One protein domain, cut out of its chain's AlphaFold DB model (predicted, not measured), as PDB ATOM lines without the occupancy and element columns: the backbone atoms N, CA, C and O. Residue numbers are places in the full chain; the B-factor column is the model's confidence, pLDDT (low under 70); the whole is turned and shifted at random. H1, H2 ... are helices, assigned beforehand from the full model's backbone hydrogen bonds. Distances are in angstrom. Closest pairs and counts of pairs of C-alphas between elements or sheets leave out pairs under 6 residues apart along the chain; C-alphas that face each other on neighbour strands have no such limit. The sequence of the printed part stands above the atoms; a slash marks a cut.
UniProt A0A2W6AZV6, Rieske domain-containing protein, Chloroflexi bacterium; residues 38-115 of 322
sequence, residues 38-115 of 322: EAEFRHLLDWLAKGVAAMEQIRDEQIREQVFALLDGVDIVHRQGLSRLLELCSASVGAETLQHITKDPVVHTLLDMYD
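This is residues 38 to 115 of the 322 residues of the protein "Rieske domain-containing protein" of Chloroflexi bacterium (UniProt A0A2W6AZV6). The model is an open, loose frame of four helices: H1 and the long H2 form a splayed hairpin, a V that closes only where the end of H1 meets the start of H2. H2 makes the longest side; beyond its far end the short H3 folds back, and H4 turns from H3 into the gap between the arms of the V, with its start near the start of H1. The printed part has 78 residues with four named helices, in the order H1, H2, H3, H4, and no named strand; the class is all helix. The whole is loose, with a radius of gyration of the C-alphas of 16.1 A, and elongated, spanning 51 by 26 by 15 A.

H1, residues 38 to 56, and H2, residues 61 to 92, form a helical hairpin and run opposite ways at a shallow tilt of 31 degrees. They only just touch, with 3 pairs of C-alphas within 8 A, through residues 55 to 56 of H1 and 64 to 67 of H2 alone; the closest C-alphas, of Met 55 and Arg 64, are 6.7 A apart. H3, residues 95 to 102, is close to H2 but not clearly touching: their closest C-alphas, of Ser 90 and Leu 98, are 6.8 A apart. H3 and H2 run opposite ways at a shallow tilt of 24 degrees. H4, residues 105 to 113, is about perpendicular to H3, at 83 degrees. H3 and H4 only just touch, with 3 pairs of C-alphas within 8 A, and only at the corner by their link; the closest C-alphas, of Thr 102 and His 108, are 5.3 A apart. H4 and H1 only just touch, with 3 such pairs, and only at their ends; the closest C-alphas, of Glu 38 and Val 106, are 6.3 A apart. H4 and H1 run the same way at a shallow tilt of 28 degrees. H4 is close to H2 but not clearly touching, at a steep tilt of 59 degrees, with the closest C-alphas, of Leu 82 and Leu 111, 7.8 A apart. H1 and H3 are apart. In H1, H2, H3 and H4 every O i to N i+4 pair is within hydrogen-bond range.

H1 begins at C-alpha 38, (-15.103, 0.238, 30.853), and is 27.3 A long from first to last C-alpha. H2 runs 46.5 A, from C-alpha 61 at (-8.828, -8.381, -3.219) to C-alpha 92. H3 has 8 residues and H4 has 9; H4 ends at C-alpha 113, (-20.147, 4.589, 16.656).

The two C-alphas farthest apart, of Arg 59 and Gly 94, are 50.9 A apart. Residues 43 to 51, which belong to H1, stand free, as do residues 91 to 96. The printed part has no cut, and its three links are tight. The mean pLDDT of the printed part is 81.2; residues 95 to 96 are under 70.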
ATOM      1  N   GLU A  38     -15.631  -0.774  31.774       78.00
ATOM      2  CA  GLU A  38     -15.103   0.238  30.853       78.00
ATOM      3  C   GLU A  38     -13.704  -0.126  30.349       78.00
ATOM      4  O   GLU A  38     -13.367   0.104  29.185       78.00
ATOM      5  N   ALA A  39     -12.848  -0.683  31.212       77.44
ATOM      6  CA  ALA A  39     -11.542  -1.186  30.793       77.44
ATOM      7  C   ALA A  39     -11.664  -2.397  29.859       77.44
ATOM      8  O   ALA A  39     -10.944  -2.460  28.860       77.44
ATOM      9  N   GLU A  40     -12.588  -3.321  30.138       80.62
ATOM     10  CA  GLU A  40     -12.872  -4.449  29.242       80.62
ATOM     11  C   GLU A  40     -13.360  -3.969  27.873       80.62
ATOM     12  O   GLU A  40     -12.856  -4.416  26.840       80.62
ATOM     13  N   PHE A  41     -14.283  -3.006  27.854       82.94
ATOM     14  CA  PHE A  41     -14.797  -2.438  26.615       82.94
ATOM     15  C   PHE A  41     -13.707  -1.719  25.807       82.94
ATOM     16  O   PHE A  41     -13.567  -1.953  24.609       82.94
ATOM     17  N   ARG A  42     -12.846  -0.922  26.455       81.19
ATOM     18  CA  ARG A  42     -11.690  -0.294  25.787       81.19
ATOM     19  C   ARG A  42     -10.716  -1.317  25.206       81.19
ATOM     20  O   ARG A  42     -10.190  -1.100  24.116       81.19
ATOM     21  N   HIS A  43     -10.482  -2.428  25.904       82.38
ATOM     22  CA  HIS A  43      -9.638  -3.505  25.388       82.38
ATOM     23  C   HIS A  43     -10.241  -4.157  24.137       82.38
ATOM     24  O   HIS A  43      -9.519  -4.432  23.179       82.38
ATOM     25  N   LEU A  44     -11.563  -4.349  24.114       82.88
ATOM     26  CA  LEU A  44     -12.273  -4.841  22.933       82.88
ATOM     27  C   LEU A  44     -12.151  -3.893  21.742       82.88
ATOM     28  O   LEU A  44     -11.899  -4.359  20.632       82.88
ATOM     29  N   LEU A  45     -12.280  -2.584  21.964       83.31
ATOM     30  CA  LEU A  45     -12.125  -1.584  20.905       83.31
ATOM     31  C   LEU A  45     -10.706  -1.588  20.316       83.31
ATOM     32  O   LEU A  45     -10.551  -1.581  19.096       83.31
ATOM     33  N   ASP A  46      -9.671  -1.671  21.158       80.69
ATOM     34  CA  ASP A  46      -8.276  -1.787  20.704       80.69
ATOM     35  C   ASP A  46      -8.033  -3.083  19.911       80.69
ATOM     36  O   ASP A  46      -7.361  -3.078  18.877       80.69
ATOM     37  N   TRP A  47      -8.617  -4.200  20.353       83.88
ATOM     38  CA  TRP A  47      -8.539  -5.463  19.621       83.88
ATOM     39  C   TRP A  47      -9.258  -5.396  18.266       83.88
ATOM     40  O   TRP A  47      -8.690  -5.828  17.262       83.88
ATOM     41  N   LEU A  48     -10.460  -4.811  18.209       84.75
ATOM     42  CA  LEU A  48     -11.207  -4.613  16.963       84.75
ATOM     43  C   LEU A  48     -10.427  -3.734  15.981       84.75
ATOM     44  O   LEU A  48     -10.279  -4.112  14.821       84.75
ATOM     45  N   ALA A  49      -9.853  -2.623  16.448       79.06
ATOM     46  CA  ALA A  49      -9.036  -1.738  15.621       79.06
ATOM     47  C   ALA A  49      -7.829  -2.473  15.005       79.06
ATOM     48  O   ALA A  49      -7.551  -2.339  13.812       79.06
ATOM     49  N   LYS A  50      -7.144  -3.314  15.793       81.69
ATOM     50  CA  LYS A  50      -6.051  -4.172  15.299       81.69
ATOM     51  C   LYS A  50      -6.538  -5.213  14.292       81.69
ATOM     52  O   LYS A  50      -5.842  -5.476  13.313       81.69
ATOM     53  N   GLY A  51      -7.713  -5.798  14.525       81.62
ATOM     54  CA  GLY A  51      -8.346  -6.752  13.619       81.62
ATOM     55  C   GLY A  51      -8.647  -6.136  12.252       81.62
ATOM     56  O   GLY A  51      -8.241  -6.694  11.236       81.62
ATOM     57  N   VAL A  52      -9.268  -4.954  12.230       80.75
ATOM     58  CA  VAL A  52      -9.567  -4.211  10.993       80.75
ATOM     59  C   VAL A  52      -8.280  -3.856  10.242       80.75
ATOM     60  O   VAL A  52      -8.159  -4.164   9.057       80.75
ATOM     61  N   ALA A  53      -7.265  -3.326  10.933       78.75
ATOM     62  CA  ALA A  53      -5.974  -3.005  10.316       78.75
ATOM     63  C   ALA A  53      -5.267  -4.238   9.715       78.75
ATOM     64  O   ALA A  53      -4.561  -4.133   8.711       78.75
ATOM     65  N   ALA A  54      -5.443  -5.424  10.310       80.62
ATOM     66  CA  ALA A  54      -4.922  -6.670   9.752       80.62
ATOM     67  C   ALA A  54      -5.695  -7.114   8.496       80.62
ATOM     68  O   ALA A  54      -5.090  -7.644   7.562       80.62
ATOM     69  N   MET A  55      -7.009  -6.880   8.451       80.56
ATOM     70  CA  MET A  55      -7.856  -7.197   7.295       80.56
ATOM     71  C   MET A  55      -7.528  -6.322   6.078       80.56
ATOM     72  O   MET A  55      -7.504  -6.821   4.955       80.56
ATOM     73  N   GLU A  56      -7.179  -5.051   6.279       77.12
ATOM     74  CA  GLU A  56      -6.736  -4.158   5.197       77.12
ATOM     75  C   GLU A  56      -5.467  -4.653   4.483       77.12
ATOM     76  O   GLU A  56      -5.250  -4.348   3.310       77.12
ATOM     77  N   GLN A  57      -4.641  -5.452   5.166       82.69
ATOM     78  CA  GLN A  57      -3.399  -6.014   4.624       82.69
ATOM     79  C   GLN A  57      -3.602  -7.341   3.871       82.69
ATOM     80  O   GLN A  57      -2.626  -7.942   3.402       82.69
ATOM     81  N   ILE A  58      -4.844  -7.823   3.744       84.88
ATOM     82  CA  ILE A  58      -5.163  -9.011   2.948       84.88
ATOM     83  C   ILE A  58      -4.818  -8.724   1.481       84.88
ATOM     84  O   ILE A  58      -5.339  -7.803   0.866       84.88
ATOM     85  N   ARG A  59      -3.918  -9.538   0.912       85.50
ATOM     86  CA  ARG A  59      -3.433  -9.372  -0.472       85.50
ATOM     87  C   ARG A  59      -4.455  -9.767  -1.533       85.50
ATOM     88  O   ARG A  59      -4.330  -9.347  -2.677       85.50
ATOM     89  N   ASP A  60      -5.376 -10.652  -1.174       90.81
ATOM     90  CA  ASP A  60      -6.426 -11.126  -2.066       90.81
ATOM     91  C   ASP A  60      -7.603 -10.149  -2.010       90.81
ATOM     92  O   ASP A  60      -8.305 -10.071  -1.000       90.81
ATOM     93  N   GLU A  61      -7.785  -9.399  -3.096       84.25
ATOM     94  CA  GLU A  61      -8.828  -8.381  -3.219       84.25
ATOM     95  C   GLU A  61     -10.220  -8.949  -2.955       84.25
ATOM     96  O   GLU A  61     -10.997  -8.372  -2.204       84.25
ATOM     97  N   GLN A  62     -10.504 -10.132  -3.501       85.62
ATOM     98  CA  GLN A  62     -11.823 -10.738  -3.409       85.62
ATOM     99  C   GLN A  62     -12.141 -11.150  -1.967       85.62
ATOM    100  O   GLN A  62     -13.264 -10.974  -1.497       85.62
ATOM    101  N   ILE A  63     -11.157 -11.694  -1.245       86.75
ATOM    102  CA  ILE A  63     -11.329 -12.047   0.171       86.75
ATOM    103  C   ILE A  63     -11.507 -10.783   1.010       86.75
ATOM    104  O   ILE A  63     -12.350 -10.753   1.904       86.75
ATOM    105  N   ARG A  64     -10.731  -9.737   0.716       84.69
ATOM    106  CA  ARG A  64     -10.813  -8.453   1.411       84.69
ATOM    107  C   ARG A  64     -12.205  -7.835   1.262       84.69
ATOM    108  O   ARG A  64     -12.839  -7.550   2.273       84.69
ATOM    109  N   GLU A  65     -12.711  -7.724   0.036       79.69
ATOM    110  CA  GLU A  65     -14.063  -7.225  -0.253       79.69
ATOM    111  C   GLU A  65     -15.150  -8.055   0.443       79.69
ATOM    112  O   GLU A  65     -16.059  -7.496   1.051       79.69
ATOM    113  N   GLN A  66     -15.047  -9.389   0.421       82.75
ATOM    114  CA  GLN A  66     -16.015 -10.266   1.093       82.75
ATOM    115  C   GLN A  66     -16.044 -10.071   2.612       82.75
ATOM    116  O   GLN A  66     -17.112 -10.138   3.223       82.75
ATOM    117  N   VAL A  67     -14.883  -9.843   3.230       84.75
ATOM    118  CA  VAL A  67     -14.786  -9.576   4.669       84.75
ATOM    119  C   VAL A  67     -15.402  -8.221   5.008       84.75
ATOM    120  O   VAL A  67     -16.190  -8.150   5.948       84.75
ATOM    121  N   PHE A  68     -15.116  -7.171   4.232       82.06
ATOM    122  CA  PHE A  68     -15.728  -5.856   4.445       82.06
ATOM    123  C   PHE A  68     -17.243  -5.882   4.233       82.06
ATOM    124  O   PHE A  68     -17.972  -5.426   5.104       82.06
ATOM    125  N   ALA A  69     -17.733  -6.542   3.181       75.00
ATOM    126  CA  ALA A  69     -19.169  -6.697   2.950       75.00
ATOM    127  C   ALA A  69     -19.886  -7.431   4.102       75.00
ATOM    128  O   ALA A  69     -21.032  -7.123   4.433       75.00
ATOM    129  N   LEU A  70     -19.223  -8.408   4.735       85.69
ATOM    130  CA  LEU A  70     -19.756  -9.069   5.926       85.69
ATOM    131  C   LEU A  70     -19.820  -8.109   7.123       85.69
ATOM    132  O   LEU A  70     -20.819  -8.115   7.842       85.69
ATOM    133  N   LEU A  71     -18.776  -7.304   7.338       85.56
ATOM    134  CA  LEU A  71     -18.739  -6.303   8.408       85.56
ATOM    135  C   LEU A  71     -19.805  -5.219   8.206       85.56
ATOM    136  O   LEU A  71     -20.496  -4.888   9.166       85.56
ATOM    137  N   ASP A  72     -20.018  -4.762   6.971       77.25
ATOM    138  CA  ASP A  72     -21.096  -3.828   6.625       77.25
ATOM    139  C   ASP A  72     -22.472  -4.429   6.943       77.25
ATOM    140  O   ASP A  72     -23.342  -3.776   7.519       77.25
ATOM    141  N   GLY A  73     -22.668  -5.716   6.640       78.19
ATOM    142  CA  GLY A  73     -23.891  -6.431   7.006       78.19
ATOM    143  C   GLY A  73     -24.131  -6.467   8.520       78.19
ATOM    144  O   GLY A  73     -25.268  -6.319   8.971       78.19
ATOM    145  N   VAL A  74     -23.069  -6.633   9.313       85.44
ATOM    146  CA  VAL A  74     -23.139  -6.589  10.781       85.44
ATOM    147  C   VAL A  74     -23.460  -5.173  11.276       85.44
ATOM    148  O   VAL A  74     -24.326  -5.030  12.141       85.44
ATOM    149  N   ASP A  75     -22.832  -4.141  10.703       85.44
ATOM    150  CA  ASP A  75     -23.101  -2.730  11.024       85.44
ATOM    151  C   ASP A  75     -24.578  -2.378  10.818       85.44
ATOM    152  O   ASP A  75     -25.235  -1.876  11.731       85.44
ATOM    153  N   ILE A  76     -25.140  -2.749   9.663       77.19
ATOM    154  CA  ILE A  76     -26.545  -2.497   9.324       77.19
ATOM    155  C   ILE A  76     -27.484  -3.125  10.360       77.19
ATOM    156  O   ILE A  76     -28.422  -2.473  10.829       77.19
ATOM    157  N   VAL A  77     -27.242  -4.386  10.732       82.06
ATOM    158  CA  VAL A  77     -28.075  -5.100  11.713       82.06
ATOM    159  C   VAL A  77     -28.003  -4.423  13.079       82.06
ATOM    160  O   VAL A  77     -29.037  -4.222  13.723       82.06
ATOM    161  N   HIS A  78     -26.806  -4.041  13.521       89.12
ATOM    162  CA  HIS A  78     -26.626  -3.371  14.804       89.12
ATOM    163  C   HIS A  78     -27.248  -1.979  14.823       89.12
ATOM    164  O   HIS A  78     -27.991  -1.676  15.756       89.12
ATOM    165  N   ARG A  79     -27.031  -1.160  13.788       84.25
ATOM    166  CA  ARG A  79     -27.617   0.180  13.677       84.25
ATOM    167  C   ARG A  79     -29.140   0.124  13.745       84.25
ATOM    168  O   ARG A  79     -29.746   0.865  14.519       84.25
ATOM    169  N   GLN A  80     -29.766  -0.787  12.994       76.38
ATOM    170  CA  GLN A  80     -31.220  -0.978  13.024       76.38
ATOM    171  C   GLN A  80     -31.709  -1.450  14.400       76.38
ATOM    172  O   GLN A  80     -32.686  -0.915  14.926       76.38
ATOM    173  N   GLY A  81     -31.022  -2.426  15.000       85.75
ATOM    174  CA  GLY A  81     -31.367  -2.955  16.319       85.75
ATOM    175  C   GLY A  81     -31.260  -1.908  17.428       85.75
ATOM    176  O   GLY A  81     -32.181  -1.773  18.233       85.75
ATOM    177  N   LEU A  82     -30.171  -1.136  17.445       89.50
ATOM    178  CA  LEU A  82     -29.924  -0.076  18.423       89.50
ATOM    179  C   LEU A  82     -30.902   1.086  18.259       89.50
ATOM    180  O   LEU A  82     -31.487   1.513  19.250       89.50
ATOM    181  N   SER A  83     -31.152   1.535  17.026       80.62
ATOM    182  CA  SER A  83     -32.149   2.583  16.755       80.62
ATOM    183  C   SER A  83     -33.521   2.171  17.285       80.62
ATOM    184  O   SER A  83     -34.158   2.905  18.039       80.62
ATOM    185  N   ARG A  84     -33.942   0.935  16.983       83.31
ATOM    186  CA  ARG A  84     -35.223   0.407  17.455       83.31
ATOM    187  C   ARG A  84     -35.282   0.266  18.975       83.31
ATOM    188  O   ARG A  84     -36.327   0.511  19.576       83.31
ATOM    189  N   LEU A  85     -34.182  -0.147  19.602       86.06
ATOM    190  CA  LEU A  85     -34.079  -0.242  21.055       86.06
ATOM    191  C   LEU A  85     -34.251   1.135  21.700       86.06
ATOM    192  O   LEU A  85     -35.045   1.267  22.627       86.06
ATOM    193  N   LEU A  86     -33.572   2.160  21.181       83.69
ATOM    194  CA  LEU A  86     -33.665   3.529  21.685       83.69
ATOM    195  C   LEU A  86     -35.075   4.110  21.542       83.69
ATOM    196  O   LEU A  86     -35.587   4.694  22.497       83.69
ATOM    197  N   GLU A  87     -35.744   3.882  20.408       79.00
ATOM    198  CA  GLU A  87     -37.154   4.245  20.229       79.00
ATOM    199  C   GLU A  87     -38.046   3.601  21.299       79.00
ATOM    200  O   GLU A  87     -38.817   4.286  21.972       79.00
ATOM    201  N   LEU A  88     -37.931   2.283  21.496       80.12
ATOM    202  CA  LEU A  88     -38.738   1.554  22.478       80.12
ATOM    203  C   LEU A  88     -38.449   1.997  23.918       80.12
ATOM    204  O   LEU A  88     -39.374   2.097  24.730       80.12
ATOM    205  N   CYS A  89     -37.184   2.280  24.231       80.56
ATOM    206  CA  CYS A  89     -36.773   2.817  25.520       80.56
ATOM    207  C   CYS A  89     -37.367   4.206  25.749       80.56
ATOM    208  O   CYS A  89     -37.965   4.419  26.798       80.56
ATOM    209  N   SER A  90     -37.299   5.111  24.768       75.81
ATOM    210  CA  SER A  90     -37.891   6.453  24.873       75.81
ATOM    211  C   SER A  90     -39.408   6.428  25.107       75.81
ATOM    212  O   SER A  90     -39.936   7.262  25.835       75.81
ATOM    213  N   ALA A  91     -40.108   5.428  24.563       72.75
ATOM    214  CA  ALA A  91     -41.545   5.249  24.761       72.75
ATOM    215  C   ALA A  91     -41.925   4.644  26.127       72.75
ATOM    216  O   ALA A  91     -43.062   4.797  26.572       72.75
ATOM    217  N   SER A  92     -41.003   3.928  26.777       75.06
ATOM    218  CA  SER A  92     -41.289   3.127  27.981       75.06
ATOM    219  C   SER A  92     -40.628   3.671  29.250       75.06
ATOM    220  O   SER A  92     -41.024   3.310  30.357       75.06
ATOM    221  N   VAL A  93     -39.597   4.502  29.098       76.00
ATOM    222  CA  VAL A  93     -38.711   4.971  30.163       76.00
ATOM    223  C   VAL A  93     -38.718   6.502  30.181       76.00
ATOM    224  O   VAL A  93     -38.698   7.141  29.135       76.00
ATOM    225  N   GLY A  94     -38.756   7.108  31.372       71.81
ATOM    226  CA  GLY A  94     -38.737   8.566  31.518       71.81
ATOM    227  C   GLY A  94     -37.432   9.198  31.014       71.81
ATOM    228  O   GLY A  94     -36.367   8.583  31.097       71.81
ATOM    229  N   ALA A  95     -37.514  10.447  30.541       69.19
ATOM    230  CA  ALA A  95     -36.399  11.173  29.922       69.19
ATOM    231  C   ALA A  95     -35.121  11.197  30.785       69.19
ATOM    232  O   ALA A  95     -34.029  10.981  30.269       69.19
ATOM    233  N   GLU A  96     -35.250  11.359  32.105       69.75
ATOM    234  CA  GLU A  96     -34.108  11.358  33.034       69.75
ATOM    235  C   GLU A  96     -33.365  10.016  33.072       69.75
ATOM    236  O   GLU A  96     -32.136   9.964  33.125       69.75
ATOM    237  N   THR A  97     -34.102   8.904  33.029       76.31
ATOM    238  CA  THR A  97     -33.496   7.567  33.044       76.31
ATOM    239  C   THR A  97     -32.853   7.258  31.696       76.31
ATOM    240  O   THR A  97     -31.768   6.678  31.662       76.31
ATOM    241  N   LEU A  98     -33.465   7.696  30.591       77.94
ATOM    242  CA  LEU A  98     -32.862   7.580  29.266       77.94
ATOM    243  C   LEU A  98     -31.551   8.378  29.185       77.94
ATOM    244  O   LEU A  98     -30.549   7.828  28.746       77.94
ATOM    245  N   GLN A  99     -31.523   9.612  29.701       75.69
ATOM    246  CA  GLN A  99     -30.303  10.422  29.805       75.69
ATOM    247  C   GLN A  99     -29.221   9.758  30.665       75.69
ATOM    248  O   GLN A  99     -28.040   9.840  30.344       75.69
ATOM    249  N   HIS A 100     -29.591   9.110  31.771       79.50
ATOM    250  CA  HIS A 100     -28.622   8.388  32.596       79.50
ATOM    251  C   HIS A 100     -28.015   7.193  31.845       79.50
ATOM    252  O   HIS A 100     -26.824   6.931  31.977       79.50
ATOM    253  N   ILE A 101     -28.815   6.480  31.046       81.69
ATOM    254  CA  ILE A 101     -28.347   5.360  30.218       81.69
ATOM    255  C   ILE A 101     -27.429   5.858  29.097       81.69
ATOM    256  O   ILE A 101     -26.372   5.277  28.882       81.69
ATOM    257  N   THR A 102     -27.793   6.936  28.397       81.25
ATOM    258  CA  THR A 102     -26.987   7.467  27.284       81.25
ATOM    259  C   THR A 102     -25.699   8.151  27.739       81.25
ATOM    260  O   THR A 102     -24.771   8.263  26.947       81.25
ATOM    261  N   LYS A 103     -25.614   8.584  29.005       78.88
ATOM    262  CA  LYS A 103     -24.395   9.140  29.619       78.88
ATOM    263  C   LYS A 103     -23.416   8.080  30.132       78.88
ATOM    264  O   LYS A 103     -22.295   8.441  30.486       78.88
ATOM    265  N   ASP A 104     -23.809   6.806  30.194       86.62
ATOM    266  CA  ASP A 104     -22.877   5.721  30.516       86.62
ATOM    267  C   ASP A 104     -21.769   5.656  29.443       86.62
ATOM    268  O   ASP A 104     -22.097   5.619  28.258       86.62
ATOM    269  N   PRO A 105     -20.470   5.647  29.795       79.31
ATOM    270  CA  PRO A 105     -19.390   5.748  28.809       79.31
ATOM    271  C   PRO A 105     -19.369   4.630  27.761       79.31
ATOM    272  O   PRO A 105     -19.017   4.876  26.604       79.31
ATOM    273  N   VAL A 106     -19.754   3.405  28.138       86.88
ATOM    274  CA  VAL A 106     -19.796   2.257  27.219       86.88
ATOM    275  C   VAL A 106     -20.965   2.412  26.257       86.88
ATOM    276  O   VAL A 106     -20.791   2.281  25.044       86.88
ATOM    277  N   VAL A 107     -22.146   2.743  26.785       87.19
ATOM    278  CA  VAL A 107     -23.347   2.968  25.970       87.19
ATOM    279  C   VAL A 107     -23.161   4.174  25.057       87.19
ATOM    280  O   VAL A 107     -23.426   4.068  23.866       87.19
ATOM    281  N   HIS A 108     -22.647   5.291  25.572       82.69
ATOM    282  CA  HIS A 108     -22.376   6.497  24.797       82.69
ATOM    283  C   HIS A 108     -21.447   6.204  23.621       82.69
ATOM    284  O   HIS A 108     -21.748   6.579  22.494       82.69
ATOM    285  N   THR A 109     -20.335   5.505  23.865       82.00
ATOM    286  CA  THR A 109     -19.385   5.141  22.806       82.00
ATOM    287  C   THR A 109     -20.048   4.252  21.757       82.00
ATOM    288  O   THR A 109     -19.870   4.478  20.566       82.00
ATOM    289  N   LEU A 110     -20.856   3.271  22.179       86.00
ATOM    290  CA  LEU A 110     -21.597   2.418  21.252       86.00
ATOM    291  C   LEU A 110     -22.584   3.228  20.404       86.00
ATOM    292  O   LEU A 110     -22.656   3.013  19.204       86.00
ATOM    293  N   LEU A 111     -23.335   4.151  21.006       84.62
ATOM    294  CA  LEU A 111     -24.273   5.004  20.277       84.62
ATOM    295  C   LEU A 111     -23.552   5.940  19.304       84.62
ATOM    296  O   LEU A 111     -24.026   6.123  18.187       84.62
ATOM    297  N   ASP A 112     -22.403   6.484  19.699       82.12
ATOM    298  CA  ASP A 112     -21.590   7.386  18.880       82.12
ATOM    299  C   ASP A 112     -21.041   6.678  17.636       82.12
ATOM    300  O   ASP A 112     -21.123   7.212  16.536       82.12
ATOM    301  N   MET A 113     -20.603   5.421  17.779       81.12
ATOM    302  CA  MET A 113     -20.147   4.589  16.656       81.12
ATOM    303  C   MET A 113     -21.192   4.420  15.542       81.12
ATOM    304  O   MET A 113     -20.817   4.151  14.404       81.12
ATOM    305  N   TYR A 114     -22.482   4.562  15.858       81.12
ATOM    306  CA  TYR A 114     -23.585   4.449  14.898       81.12
ATOM    307  C   TYR A 114     -24.309   5.784  14.647       81.12
ATOM    308  O   TYR A 114     -25.409   5.773  14.092       81.12
ATOM    309  N   ASP A 115     -23.732   6.922  15.052       73.19
ATOM    310  CA  ASP A 115     -24.328   8.265  14.947       73.19
ATOM    311  C   ASP A 115     -25.694   8.405  15.658       73.19
ATOM    312  O   ASP A 115     -26.556   9.189  15.257       73.19
TER     313      ASP A 115